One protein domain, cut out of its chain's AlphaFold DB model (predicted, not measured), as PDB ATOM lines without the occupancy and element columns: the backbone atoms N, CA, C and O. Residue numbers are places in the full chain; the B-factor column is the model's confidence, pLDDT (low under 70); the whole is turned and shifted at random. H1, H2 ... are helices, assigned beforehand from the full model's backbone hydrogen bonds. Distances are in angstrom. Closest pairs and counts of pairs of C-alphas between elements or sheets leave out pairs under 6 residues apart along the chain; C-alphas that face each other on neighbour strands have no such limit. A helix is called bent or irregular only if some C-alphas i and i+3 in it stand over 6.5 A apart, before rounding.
ATOM      1  N   ASP A 487     -10.364 -11.516  -8.463       83.25
ATOM      2  CA  ASP A 487      -9.806 -11.822  -7.156       83.25
ATOM      3  C   ASP A 487     -10.780 -11.592  -5.993       83.25
ATOM      4  O   ASP A 487     -10.912 -10.486  -5.458       83.25
ATOM      5  N   SER A 488     -11.483 -12.647  -5.589       80.00
ATOM      6  CA  SER A 488     -12.517 -12.548  -4.565       80.00
ATOM      7  C   SER A 488     -11.956 -12.246  -3.176       80.00
ATOM      8  O   SER A 488     -12.591 -11.515  -2.428       80.00
ATOM      9  N   HIS A 489     -10.748 -12.706  -2.831       75.06
ATOM     10  CA  HIS A 489     -10.201 -12.513  -1.476       75.06
ATOM     11  C   HIS A 489      -9.817 -11.055  -1.153       75.06
ATOM     12  O   HIS A 489      -9.743 -10.677   0.020       75.06
ATOM     13  N   CYS A 490      -9.622 -10.229  -2.184       71.62
ATOM     14  CA  CYS A 490      -9.312  -8.802  -2.069       71.62
ATOM     15  C   CYS A 490     -10.482  -7.888  -2.455       71.62
ATOM     16  O   CYS A 490     -10.290  -6.678  -2.551       71.62
ATOM     17  N   SER A 491     -11.673  -8.432  -2.710       80.19
ATOM     18  CA  SER A 491     -12.831  -7.639  -3.122       80.19
ATOM     19  C   SER A 491     -14.008  -7.803  -2.171       80.19
ATOM     20  O   SER A 491     -14.121  -8.780  -1.433       80.19
ATOM     21  N   ASN A 492     -14.926  -6.843  -2.241       87.38
ATOM     22  CA  ASN A 492     -16.164  -6.826  -1.461       87.38
ATOM     23  C   ASN A 492     -17.142  -7.942  -1.875       87.38
ATOM     24  O   ASN A 492     -18.235  -8.042  -1.336       87.38
ATOM     25  N   VAL A 493     -16.780  -8.813  -2.828       88.38
ATOM     26  CA  VAL A 493     -17.616  -9.965  -3.201       88.38
ATOM     27  C   VAL A 493     -17.834 -10.916  -2.027       88.38
ATOM     28  O   VAL A 493     -18.864 -11.581  -1.966       88.38
ATOM     29  N   LEU A 494     -16.894 -10.969  -1.077       90.88
ATOM     30  CA  LEU A 494     -17.054 -11.774   0.130       90.88
ATOM     31  C   LEU A 494     -18.141 -11.226   1.059       90.88
ATOM     32  O   LEU A 494     -18.671 -11.991   1.857       90.88
ATOM     33  N   ASP A 495     -18.545  -9.962   0.908       92.38
ATOM     34  CA  ASP A 495     -19.669  -9.405   1.660       92.38
ATOM     35  C   ASP A 495     -20.997 -10.060   1.256       92.38
ATOM     36  O   ASP A 495     -21.925 -10.080   2.059       92.38
ATOM     37  N   LEU A 496     -21.086 -10.648   0.050       92.38
ATOM     38  CA  LEU A 496     -22.289 -11.341  -0.418       92.38
ATOM     39  C   LEU A 496     -22.567 -12.614   0.407       92.38
ATOM     40  O   LEU A 496     -23.635 -12.666   1.015       92.38
ATOM     41  N   PRO A 497     -21.644 -13.598   0.531       90.81
ATOM     42  CA  PRO A 497     -21.822 -14.692   1.488       90.81
ATOM     43  C   PRO A 497     -22.017 -14.214   2.931       90.81
ATOM     44  O   PRO A 497     -22.836 -14.773   3.647       90.81
ATOM     45  N   LEU A 498     -21.299 -13.174   3.371       93.19
ATOM     46  CA  LEU A 498     -21.390 -12.676   4.752       93.19
ATOM     47  C   LEU A 498     -22.729 -11.989   5.075       93.19
ATOM     48  O   LEU A 498     -23.051 -11.811   6.250       93.19
ATOM     49  N   ALA A 499     -23.486 -11.569   4.060       95.00
ATOM     50  CA  ALA A 499     -24.839 -11.042   4.209       95.00
ATOM     51  C   ALA A 499     -25.907 -12.149   4.257       95.00
ATOM     52  O   ALA A 499     -27.035 -11.881   4.671       95.00
ATOM     53  N   ASP A 500     -25.568 -13.380   3.865       95.06
ATOM     54  CA  ASP A 500     -26.464 -14.534   3.903       95.06
ATOM     55  C   ASP A 500     -26.426 -15.208   5.287       95.06
ATOM     56  O   ASP A 500     -25.442 -15.834   5.691       95.06
ATOM     57  N   SER A 501     -27.529 -15.103   6.033       95.50
ATOM     58  CA  SER A 501     -27.661 -15.705   7.366       95.50
ATOM     59  C   SER A 501     -27.580 -17.236   7.343       95.50
ATOM     60  O   SER A 501     -27.123 -17.837   8.323       95.50
ATOM     61  N   CYS A 502     -27.963 -17.875   6.231       95.69
ATOM     62  CA  CYS A 502     -27.840 -19.318   6.052       95.69
ATOM     63  C   CYS A 502     -26.367 -19.729   5.961       95.69
ATOM     64  O   CYS A 502     -25.947 -20.683   6.623       95.69
ATOM     65  N   PHE A 503     -25.561 -18.971   5.210       95.06
ATOM     66  CA  PHE A 503     -24.117 -19.179   5.132       95.06
ATOM     67  C   PHE A 503     -23.454 -19.032   6.507       95.06
ATOM     68  O   PHE A 503     -22.740 -19.941   6.929       95.06
ATOM     69  N   CYS A 504     -23.732 -17.947   7.238       95.00
ATOM     70  CA  CYS A 504     -23.165 -17.716   8.573       95.00
ATOM     71  C   CYS A 504     -23.494 -18.861   9.545       95.00
ATOM     72  O   CYS A 504     -22.588 -19.431  10.148       95.00
ATOM     73  N   SER A 505     -24.764 -19.281   9.601       95.25
ATOM     74  CA  SER A 505     -25.206 -20.398  10.455       95.25
ATOM     75  C   SER A 505     -24.504 -21.715  10.099       95.25
ATOM     76  O   SER A 505     -24.170 -22.522  10.968       95.25
ATOM     77  N   LYS A 506     -24.248 -21.942   8.805       95.38
ATOM     78  CA  LYS A 506     -23.507 -23.114   8.333       95.38
ATOM     79  C   LYS A 506     -22.042 -23.069   8.759       95.38
ATOM     80  O   LYS A 506     -21.494 -24.113   9.104       95.38
ATOM     81  N   VAL A 507     -21.409 -21.895   8.764       93.38
ATOM     82  CA  VAL A 507     -20.034 -21.749   9.261       93.38
ATOM     83  C   VAL A 507     -19.964 -21.963  10.773       93.38
ATOM     84  O   VAL A 507     -19.095 -22.711  11.219       93.38
ATOM     85  N   ASP A 508     -20.912 -21.434  11.546       94.31
ATOM     86  CA  ASP A 508     -20.992 -21.694  12.992       94.31
ATOM     87  C   ASP A 508     -21.102 -23.197  13.287       94.31
ATOM     88  O   ASP A 508     -20.421 -23.729  14.167       94.31
ATOM     89  N   SER A 509     -21.890 -23.920  12.482       95.38
ATOM     90  CA  SER A 509     -21.996 -25.380  12.570       95.38
ATOM     91  C   SER A 509     -20.699 -26.110  12.212       95.38
ATOM     92  O   SER A 509     -20.458 -27.180  12.766       95.38
ATOM     93  N   ILE A 510     -19.878 -25.585  11.294       93.50
ATOM     94  CA  ILE A 510     -18.580 -26.184  10.933       93.50
ATOM     95  C   ILE A 510     -17.592 -26.058  12.098       93.50
ATOM     96  O   ILE A 510     -16.861 -27.006  12.376       93.50
ATOM     97  N   PHE A 511     -17.581 -24.917  12.793       92.94
ATOM     98  CA  PHE A 511     -16.660 -24.661  13.907       92.94
ATOM     99  C   PHE A 511     -17.202 -25.073  15.283       92.94
ATOM    100  O   PHE A 511     -16.461 -25.020  16.263       92.94
ATOM    101  N   GLY A 512     -18.477 -25.457  15.383       94.56
ATOM    102  CA  GLY A 512     -19.121 -25.811  16.652       94.56
ATOM    103  C   GLY A 512     -19.246 -24.638  17.631       94.56
ATOM    104  O   GLY A 512     -19.400 -24.855  18.832       94.56
ATOM    105  N   ARG A 513     -19.143 -23.396  17.143       94.31
ATOM    106  CA  ARG A 513     -19.244 -22.163  17.932       94.31
ATOM    107  C   ARG A 513     -19.715 -21.012  17.057       94.31
ATOM    108  O   ARG A 513     -19.463 -21.024  15.858       94.31
ATOM    109  N   ILE A 514     -20.320 -20.002  17.677       94.00
ATOM    110  CA  ILE A 514     -20.633 -18.743  16.995       94.00
ATOM    111  C   ILE A 514     -19.314 -18.047  16.651       94.00
ATOM    112  O   ILE A 514     -18.485 -17.793  17.530       94.00
ATOM    113  N   VAL A 515     -19.112 -17.768  15.369       92.62
ATOM    114  CA  VAL A 515     -17.934 -17.077  14.853       92.62
ATOM    115  C   VAL A 515     -18.261 -15.596  14.707       92.62
ATOM    116  O   VAL A 515     -19.212 -15.209  14.029       92.62
ATOM    117  N   GLU A 516     -17.455 -14.730  15.321       94.06
ATOM    118  CA  GLU A 516     -17.637 -13.289  15.160       94.06
ATOM    119  C   GLU A 516     -17.474 -12.873  13.690       94.06
ATOM    120  O   GLU A 516     -16.613 -13.379  12.971       94.06
ATOM    121  N   LYS A 517     -18.249 -11.882  13.229       91.06
ATOM    122  CA  LYS A 517     -18.237 -11.435  11.820       91.06
ATOM    123  C   LYS A 517     -16.835 -11.060  11.306       91.06
ATOM    124  O   LYS A 517     -16.506 -11.299  10.139       91.06
ATOM    125  N   LYS A 518     -16.003 -10.465  12.167       91.88
ATOM    126  CA  LYS A 518     -14.611 -10.112  11.847       91.88
ATOM    127  C   LYS A 518     -13.772 -11.362  11.564       91.88
ATOM    128  O   LYS A 518     -13.080 -11.408  10.547       91.88
ATOM    129  N   ASP A 519     -13.889 -12.374  12.417       93.56
ATOM    130  CA  ASP A 519     -13.195 -13.652  12.262       93.56
ATOM    131  C   ASP A 519     -13.722 -14.413  11.046       93.56
ATOM    132  O   ASP A 519     -12.934 -14.934  10.261       93.56
ATOM    133  N   LEU A 520     -15.036 -14.380  10.807       93.31
ATOM    134  CA  LEU A 520     -15.668 -15.003   9.645       93.31
ATOM    135  C   LEU A 520     -15.106 -14.458   8.325       93.31
ATOM    136  O   LEU A 520     -14.875 -15.211   7.382       93.31
ATOM    137  N   THR A 521     -14.820 -13.155   8.274       93.69
ATOM    138  CA  THR A 521     -14.210 -12.516   7.100       93.69
ATOM    139  C   THR A 521     -12.778 -13.013   6.882       93.69
ATOM    140  O   THR A 521     -12.390 -13.302   5.750       93.69
ATOM    141  N   ALA A 522     -11.983 -13.140   7.950       93.00
ATOM    142  CA  ALA A 522     -10.620 -13.669   7.879       93.00
ATOM    143  C   ALA A 522     -10.598 -15.160   7.492       93.00
ATOM    144  O   ALA A 522      -9.811 -15.563   6.631       93.00
ATOM    145  N   ILE A 523     -11.506 -15.956   8.060       94.12
ATOM    146  CA  ILE A 523     -11.702 -17.375   7.736       94.12
ATOM    147  C   ILE A 523     -12.100 -17.524   6.270       94.12
ATOM    148  O   ILE A 523     -11.479 -18.300   5.551       94.12
ATOM    149  N   LEU A 524     -13.075 -16.751   5.786       94.25
ATOM    150  CA  LEU A 524     -13.523 -16.822   4.396       94.25
ATOM    151  C   LEU A 524     -12.429 -16.382   3.411       94.25
ATOM    152  O   LEU A 524     -12.262 -17.007   2.364       94.25
ATOM    153  N   LYS A 525     -11.642 -15.350   3.744       93.88
ATOM    154  CA  LYS A 525     -10.467 -14.954   2.948       93.88
ATOM    155  C   LYS A 525      -9.433 -16.074   2.874       93.88
ATOM    156  O   LYS A 525      -8.961 -16.374   1.779       93.88
ATOM    157  N   SER A 526      -9.136 -16.713   4.002       93.25
ATOM    158  CA  SER A 526      -8.194 -17.839   4.077       93.25
ATOM    159  C   SER A 526      -8.712 -19.039   3.283       93.25
ATOM    160  O   SER A 526      -8.016 -19.556   2.414       93.25
ATOM    161  N   ALA A 527      -9.987 -19.393   3.462       93.81
ATOM    162  CA  ALA A 527     -10.666 -20.445   2.716       93.81
ATOM    163  C   ALA A 527     -10.638 -20.184   1.201       93.81
ATOM    164  O   ALA A 527     -10.314 -21.083   0.426       93.81
ATOM    165  N   CYS A 528     -10.919 -18.950   0.772       93.62
ATOM    166  CA  CYS A 528     -10.853 -18.529  -0.627       93.62
ATOM    167  C   CYS A 528      -9.427 -18.587  -1.191       93.62
ATOM    168  O   CYS A 528      -9.236 -18.984  -2.346       93.62
ATOM    169  N   TRP A 529      -8.424 -18.176  -0.415       91.94
ATOM    170  CA  TRP A 529      -7.026 -18.257  -0.819       91.94
ATOM    171  C   TRP A 529      -6.606 -19.716  -1.009       91.94
ATOM    172  O   TRP A 529      -6.232 -20.100  -2.115       91.94
ATOM    173  N   GLU A 530      -6.769 -20.558   0.006       91.19
ATOM    174  CA  GLU A 530      -6.336 -21.958  -0.028       91.19
ATOM    175  C   GLU A 530      -7.092 -22.797  -1.065       91.19
ATOM    176  O   GLU A 530      -6.503 -23.623  -1.764       91.19
ATOM    177  N   ASN A 531      -8.402 -22.574  -1.213       91.69
ATOM    178  CA  ASN A 531      -9.246 -23.432  -2.043       91.69
ATOM    179  C   ASN A 531      -9.507 -22.888  -3.453       91.69
ATOM    180  O   ASN A 531      -9.998 -23.638  -4.306       91.69
ATOM    181  N   SER A 532      -9.145 -21.631  -3.733       92.25
ATOM    182  CA  SER A 532      -9.327 -20.997  -5.041       92.25
ATOM    183  C   SER A 532      -8.116 -20.174  -5.489       92.25
ATOM    184  O   SER A 532      -7.353 -20.633  -6.344       92.25
ATOM    185  N   ALA A 533      -7.923 -18.961  -4.971       89.44
ATOM    186  CA  ALA A 533      -6.994 -17.984  -5.552       89.44
ATOM    187  C   ALA A 533      -5.515 -18.417  -5.480       89.44
ATOM    188  O   ALA A 533      -4.751 -18.166  -6.416       89.44
ATOM    189  N   GLY A 534      -5.129 -19.103  -4.406       89.62
ATOM    190  CA  GLY A 534      -3.778 -19.579  -4.113       89.62
ATOM    191  C   GLY A 534      -3.445 -20.964  -4.674       89.62
ATOM    192  O   GLY A 534      -2.288 -21.366  -4.617       89.62
ATOM    193  N   LYS A 535      -4.408 -21.693  -5.261       90.50
ATOM    194  CA  LYS A 535      -4.150 -23.034  -5.819       90.50
ATOM    195  C   LYS A 535      -3.152 -22.972  -6.975       90.50
ATOM    196  O   LYS A 535      -3.507 -22.533  -8.072       90.50
ATOM    197  N   ASN A 536      -1.937 -23.459  -6.730       89.81
ATOM    198  CA  ASN A 536      -0.915 -23.712  -7.737       89.81
ATOM    199  C   ASN A 536      -0.936 -25.195  -8.114       89.81
ATOM    200  O   ASN A 536      -0.840 -26.056  -7.246       89.81
ATOM    201  N   LEU A 537      -1.129 -25.493  -9.401       89.94
ATOM    202  CA  LEU A 537      -1.211 -26.877  -9.878       89.94
ATOM    203  C   LEU A 537       0.167 -27.480 -10.169       89.94
ATOM    204  O   LEU A 537       0.251 -28.651 -10.521       89.94
ATOM    205  N   ARG A 538       1.243 -26.704 -10.049       92.75
ATOM    206  CA  ARG A 538       2.603 -27.162 -10.331       92.75
ATOM    207  C   ARG A 538       3.166 -27.983  -9.196       92.75
ATOM    208  O   ARG A 538       2.791 -27.829  -8.037       92.75
ATOM    209  N   ARG A 539       4.119 -28.828  -9.556       91.56
ATOM    210  CA  ARG A 539       4.930 -29.581  -8.612       91.56
ATOM    211  C   ARG A 539       6.035 -28.669  -8.097       91.56
ATOM    212  O   ARG A 539       6.664 -27.966  -8.892       91.56
ATOM    213  N   ALA A 540       6.245 -28.667  -6.787       90.88
ATOM    214  CA  ALA A 540       7.404 -28.011  -6.210       90.88
ATOM    215  C   ALA A 540       8.685 -28.685  -6.719       90.88
ATOM    216  O   ALA A 540       8.747 -29.907  -6.864       90.88
ATOM    217  N   PHE A 541       9.696 -27.880  -7.017       89.31
ATOM    218  CA  PHE A 541      11.016 -28.344  -7.418       89.31
ATOM    219  C   PHE A 541      11.895 -28.589  -6.179       89.31
ATOM    220  O   PHE A 541      12.991 -28.050  -6.063       89.31
ATOM    221  N   ASN A 542      11.397 -29.360  -5.209       81.06
ATOM    222  CA  ASN A 542      12.157 -29.742  -4.020       81.06
ATOM    223  C   ASN A 542      12.006 -31.248  -3.771       81.06
ATOM    224  O   ASN A 542      10.915 -31.732  -3.492       81.06
ATOM    225  N   SER A 553      -4.423 -31.479   9.161       74.38
ATOM    226  CA  SER A 553      -5.558 -31.863   8.335       74.38
ATOM    227  C   SER A 553      -6.843 -31.204   8.799       74.38
ATOM    228  O   SER A 553      -7.721 -30.935   7.981       74.38
ATOM    229  N   ASP A 554      -6.960 -30.916  10.092       79.69
ATOM    230  CA  ASP A 554      -8.225 -30.503  10.693       79.69
ATOM    231  C   ASP A 554      -8.572 -29.055  10.330       79.69
ATOM    232  O   ASP A 554      -9.714 -28.761   9.951       79.69
ATOM    233  N   ASN A 555      -7.582 -28.157  10.333       82.62
ATOM    234  CA  ASN A 555      -7.796 -26.775   9.909       82.62
ATOM    235  C   ASN A 555      -8.089 -26.688   8.399       82.62
ATOM    236  O   ASN A 555      -9.057 -26.048   7.980       82.62
ATOM    237  N   LYS A 556      -7.331 -27.425   7.574       83.94
ATOM    238  CA  LYS A 556      -7.541 -27.470   6.114       83.94
ATOM    239  C   LYS A 556      -8.919 -28.013   5.738       83.94
ATOM    240  O   LYS A 556      -9.575 -27.484   4.838       83.94
ATOM    241  N   VAL A 557      -9.385 -29.055   6.430       84.38
ATOM    242  CA  VAL A 557     -10.725 -29.622   6.220       84.38
ATOM    243  C   VAL A 557     -11.807 -28.593   6.555       84.38
ATOM    244  O   VAL A 557     -12.759 -28.436   5.788       84.38
ATOM    245  N   SER A 558     -11.642 -27.847   7.647       91.19
ATOM    246  CA  SER A 558     -12.590 -26.806   8.057       91.19
ATOM    247  C   SER A 558     -12.675 -25.674   7.028       91.19
ATOM    248  O   SER A 558     -13.769 -25.331   6.575       91.19
ATOM    249  N   LEU A 559     -11.532 -25.151   6.568       93.81
ATOM    250  CA  LEU A 559     -11.483 -24.096   5.548       93.81
ATOM    251  C   LEU A 559     -12.065 -24.547   4.206       93.81
ATOM    252  O   LEU A 559     -12.753 -23.771   3.539       93.81
ATOM    253  N   LYS A 560     -11.858 -25.812   3.826       93.75
ATOM    254  CA  LYS A 560     -12.486 -26.382   2.633       93.75
ATOM    255  C   LYS A 560     -14.011 -26.393   2.739       93.75
ATOM    256  O   LYS A 560     -14.672 -25.927   1.818       93.75
ATOM    257  N   HIS A 561     -14.578 -26.847   3.858       94.75
ATOM    258  CA  HIS A 561     -16.036 -26.848   4.038       94.75
ATOM    259  C   HIS A 561     -16.638 -25.435   4.016       94.75
ATOM    260  O   HIS A 561     -17.718 -25.236   3.454       94.75
ATOM    261  N   VAL A 562     -15.934 -24.447   4.582       95.50
ATOM    262  CA  VAL A 562     -16.335 -23.033   4.492       95.50
ATOM    263  C   VAL A 562     -16.340 -22.570   3.035       95.50
ATOM    264  O   VAL A 562     -17.308 -21.954   2.586       95.50
ATOM    265  N   TRP A 563     -15.291 -22.889   2.272       95.62
ATOM    266  CA  TRP A 563     -15.233 -22.541   0.855       95.62
ATOM    267  C   TRP A 563     -16.327 -23.233   0.040       95.62
ATOM    268  O   TRP A 563     -16.978 -22.578  -0.768       95.62
ATOM    269  N   ASP A 564     -16.585 -24.519   0.267       95.06
ATOM    270  CA  ASP A 564     -17.634 -25.263  -0.435       95.06
ATOM    271  C   ASP A 564     -19.017 -24.629  -0.206       95.06
ATOM    272  O   ASP A 564     -19.833 -24.575  -1.125       95.06
ATOM    273  N   ALA A 565     -19.263 -24.078   0.988       95.31
ATOM    274  CA  ALA A 565     -20.475 -23.320   1.287       95.31
ATOM    275  C   ALA A 565     -20.529 -21.953   0.578       95.31
ATOM    276  O   ALA A 565     -21.587 -21.579   0.079       95.31
ATOM    277  N   ALA A 566     -19.415 -21.218   0.509       94.88
ATOM    278  CA  ALA A 566     -19.369 -19.879  -0.091       94.88
ATOM    279  C   ALA A 566     -19.280 -19.889  -1.627       94.88
ATOM    280  O   ALA A 566     -19.740 -18.961  -2.298       94.88
ATOM    281  N   SER A 567     -18.644 -20.914  -2.198       94.75
ATOM    282  CA  SER A 567     -18.210 -20.919  -3.594       94.75
ATOM    283  C   SER A 567     -19.343 -20.780  -4.617       94.75
ATOM    284  O   SER A 567     -19.102 -20.089  -5.606       94.75
ATOM    285  N   PRO A 568     -20.571 -21.312  -4.435       94.75
ATOM    286  CA  PRO A 568     -21.647 -21.098  -5.404       94.75
ATOM    287  C   PRO A 568     -22.017 -19.616  -5.554       94.75
ATOM    288  O   PRO A 568     -22.097 -19.121  -6.679       94.75
ATOM    289  N   ILE A 569     -22.142 -18.894  -4.432       94.31
ATOM    290  CA  ILE A 569     -22.478 -17.460  -4.393       94.31
ATOM    291  C   ILE A 569     -21.352 -16.645  -5.043       94.31
ATOM    292  O   ILE A 569     -21.586 -15.828  -5.936       94.31
ATOM    293  N   VAL A 570     -20.103 -16.913  -4.644       93.62
ATOM    294  CA  VAL A 570     -18.926 -16.216  -5.183       93.62
ATOM    295  C   VAL A 570     -18.765 -16.486  -6.681       93.62
ATOM    296  O   VAL A 570     -18.543 -15.555  -7.455       93.62
ATOM    297  N   ASN A 571     -18.917 -17.736  -7.123       93.00
ATOM    298  CA  ASN A 571     -18.774 -18.112  -8.529       93.00
ATOM    299  C   ASN A 571     -19.868 -17.491  -9.399       93.00
ATOM    300  O   ASN A 571     -19.562 -17.040 -10.501       93.00
ATOM    301  N   GLN A 572     -21.113 -17.418  -8.922       94.38
ATOM    302  CA  GLN A 572     -22.193 -16.756  -9.651       94.38
ATOM    303  C   GLN A 572     -21.874 -15.275  -9.893       94.38
ATOM    304  O   GLN A 572     -21.988 -14.797 -11.025       94.38
ATOM    305  N   PHE A 573     -21.405 -14.564  -8.862       94.44
ATOM    306  CA  PHE A 573     -20.967 -13.177  -9.008       94.44
ATOM    307  C   PHE A 573     -19.813 -13.053 -10.005       94.44
ATOM    308  O   PHE A 573     -19.861 -12.220 -10.907       94.44
ATOM    309  N   VAL A 574     -18.781 -13.891  -9.873       93.81
ATOM    310  CA  VAL A 574     -17.604 -13.867 -10.752       93.81
ATOM    311  C   VAL A 574     -17.991 -14.124 -12.211       93.81
ATOM    312  O   VAL A 574     -17.493 -13.436 -13.098       93.81
ATOM    313  N   LEU A 575     -18.889 -15.075 -12.475       94.00
ATOM    314  CA  LEU A 575     -19.370 -15.369 -13.826       94.00
ATOM    315  C   LEU A 575     -20.144 -14.188 -14.418       94.00
ATOM    316  O   LEU A 575     -19.840 -13.780 -15.536       94.00
ATOM    317  N   SER A 576     -21.057 -13.593 -13.646       95.25
ATOM    318  CA  SER A 576     -21.788 -12.385 -14.050       95.25
ATOM    319  C   SER A 576     -20.836 -11.212 -14.323       95.25
ATOM    320  O   SER A 576     -20.928 -10.540 -15.353       95.25
ATOM    321  N   TYR A 577     -19.838 -11.016 -13.454       95.25
ATOM    322  CA  TYR A 577     -18.798 -10.010 -13.642       95.25
ATOM    323  C   TYR A 577     -18.034 -10.236 -14.950       95.25
ATOM    324  O   TYR A 577     -17.905  -9.302 -15.740       95.25
ATOM    325  N   ILE A 578     -17.572 -11.460 -15.218       95.38
ATOM    326  CA  ILE A 578     -16.858 -11.801 -16.456       95.38
ATOM    327  C   ILE A 578     -17.738 -11.519 -17.677       95.38
ATOM    328  O   ILE A 578     -17.313 -10.804 -18.580       95.38
ATOM    329  N   GLU A 579     -18.972 -12.017 -17.691       96.19
ATOM    330  CA  GLU A 579     -19.903 -11.851 -18.812       96.19
ATOM    331  C   GLU A 579     -20.221 -10.382 -19.099       96.19
ATOM    332  O   GLU A 579     -20.262  -9.977 -20.259       96.19
ATOM    333  N   SER A 580     -20.362  -9.555 -18.061       96.62
ATOM    334  CA  SER A 580     -20.599  -8.114 -18.216       96.62
ATOM    335  C   SER A 580     -19.407  -7.346 -18.811       96.62
ATOM    336  O   SER A 580     -19.572  -6.235 -19.328       96.62
ATOM    337  N   ARG A 581     -18.194  -7.909 -18.715       96.69
ATOM    338  CA  ARG A 581     -16.938  -7.268 -19.133       96.69
ATOM    339  C   ARG A 581     -16.429  -7.760 -20.478       96.69
ATOM    340  O   ARG A 581     -15.672  -7.034 -21.124       96.69
ATOM    341  N   LEU A 582     -16.836  -8.948 -20.905       96.00
ATOM    342  CA  LEU A 582     -16.539  -9.441 -22.241       96.00
ATOM    343  C   LEU A 582     -17.331  -8.655 -23.292       96.00
ATOM    344  O   LEU A 582     -18.450  -8.194 -23.063       96.00
TER     345      LEU A 582
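What this domain is: This is residues 487 to 542 and 553 to 582 of the 584 residues of the protein "Hypothetical protein" of Chaetoceros debilis (UniProt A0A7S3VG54). Three shorter helices pack on a long bent helix, H4: H2 runs alongside its first arm H4a, H3 crosses that arm, and H1 packs on the second arm H4b and on H3. Residues 535 to 542 and 575 to 582 stick out. The 86 printed residues include four named helices, H1 to H4 in order, and no named strand; the class is all helix. The whole is only just compact, close to loose, with radius of gyration of the C-alphas 13.9 A and spans 42 by 38 by 18 A.

Where its parts are: H4, residues 553 to 581, by its hydrogen bonds one helix, is bent: C-alphas 565 and 568 are 7.1 A apart. Its arms are H4a, 553 to 565, 18.6 A, and H4b, 568 to 581, 20.0 A, ending at (-16.938, -7.268, -19.133). H3, 517 to 533, 21.7 A, is only just irregular: C-alphas 530 and 533 are 6.8 A apart. H1, 492 to 499, begins at (-16.164, -6.826, -1.461); H2 is 501 to 511.

How they stand to each other: H4a touches H3 with residues 559 to 563 alone, about perpendicular at 86 degrees; the closest C-alphas, of Ala 527 and Leu 559, are 4.7 A apart. H4b touches H1 with 569 to 573 alone, closest C-alphas Pro 497 and Ile 569, 6.5 A. H2 and H4a touch at a shallow tilt of 12 degrees, opposite ways, closest C-alphas Val 507 and Val 562, 6.2 A. Every O i to N i+4 pair is within hydrogen-bond range in H2, H4a and H4b; in H1 2 of 4 are, in H3 12 of 13.

The domain as a whole: The farthest C-alphas, of Ser 501 and Asn 542, are 43.7 A apart. Residues 543 to 552 are not printed; C-alphas 542 and 553 are 21.7 A apart across this cut. No printed residue is under 70 in pLDDT.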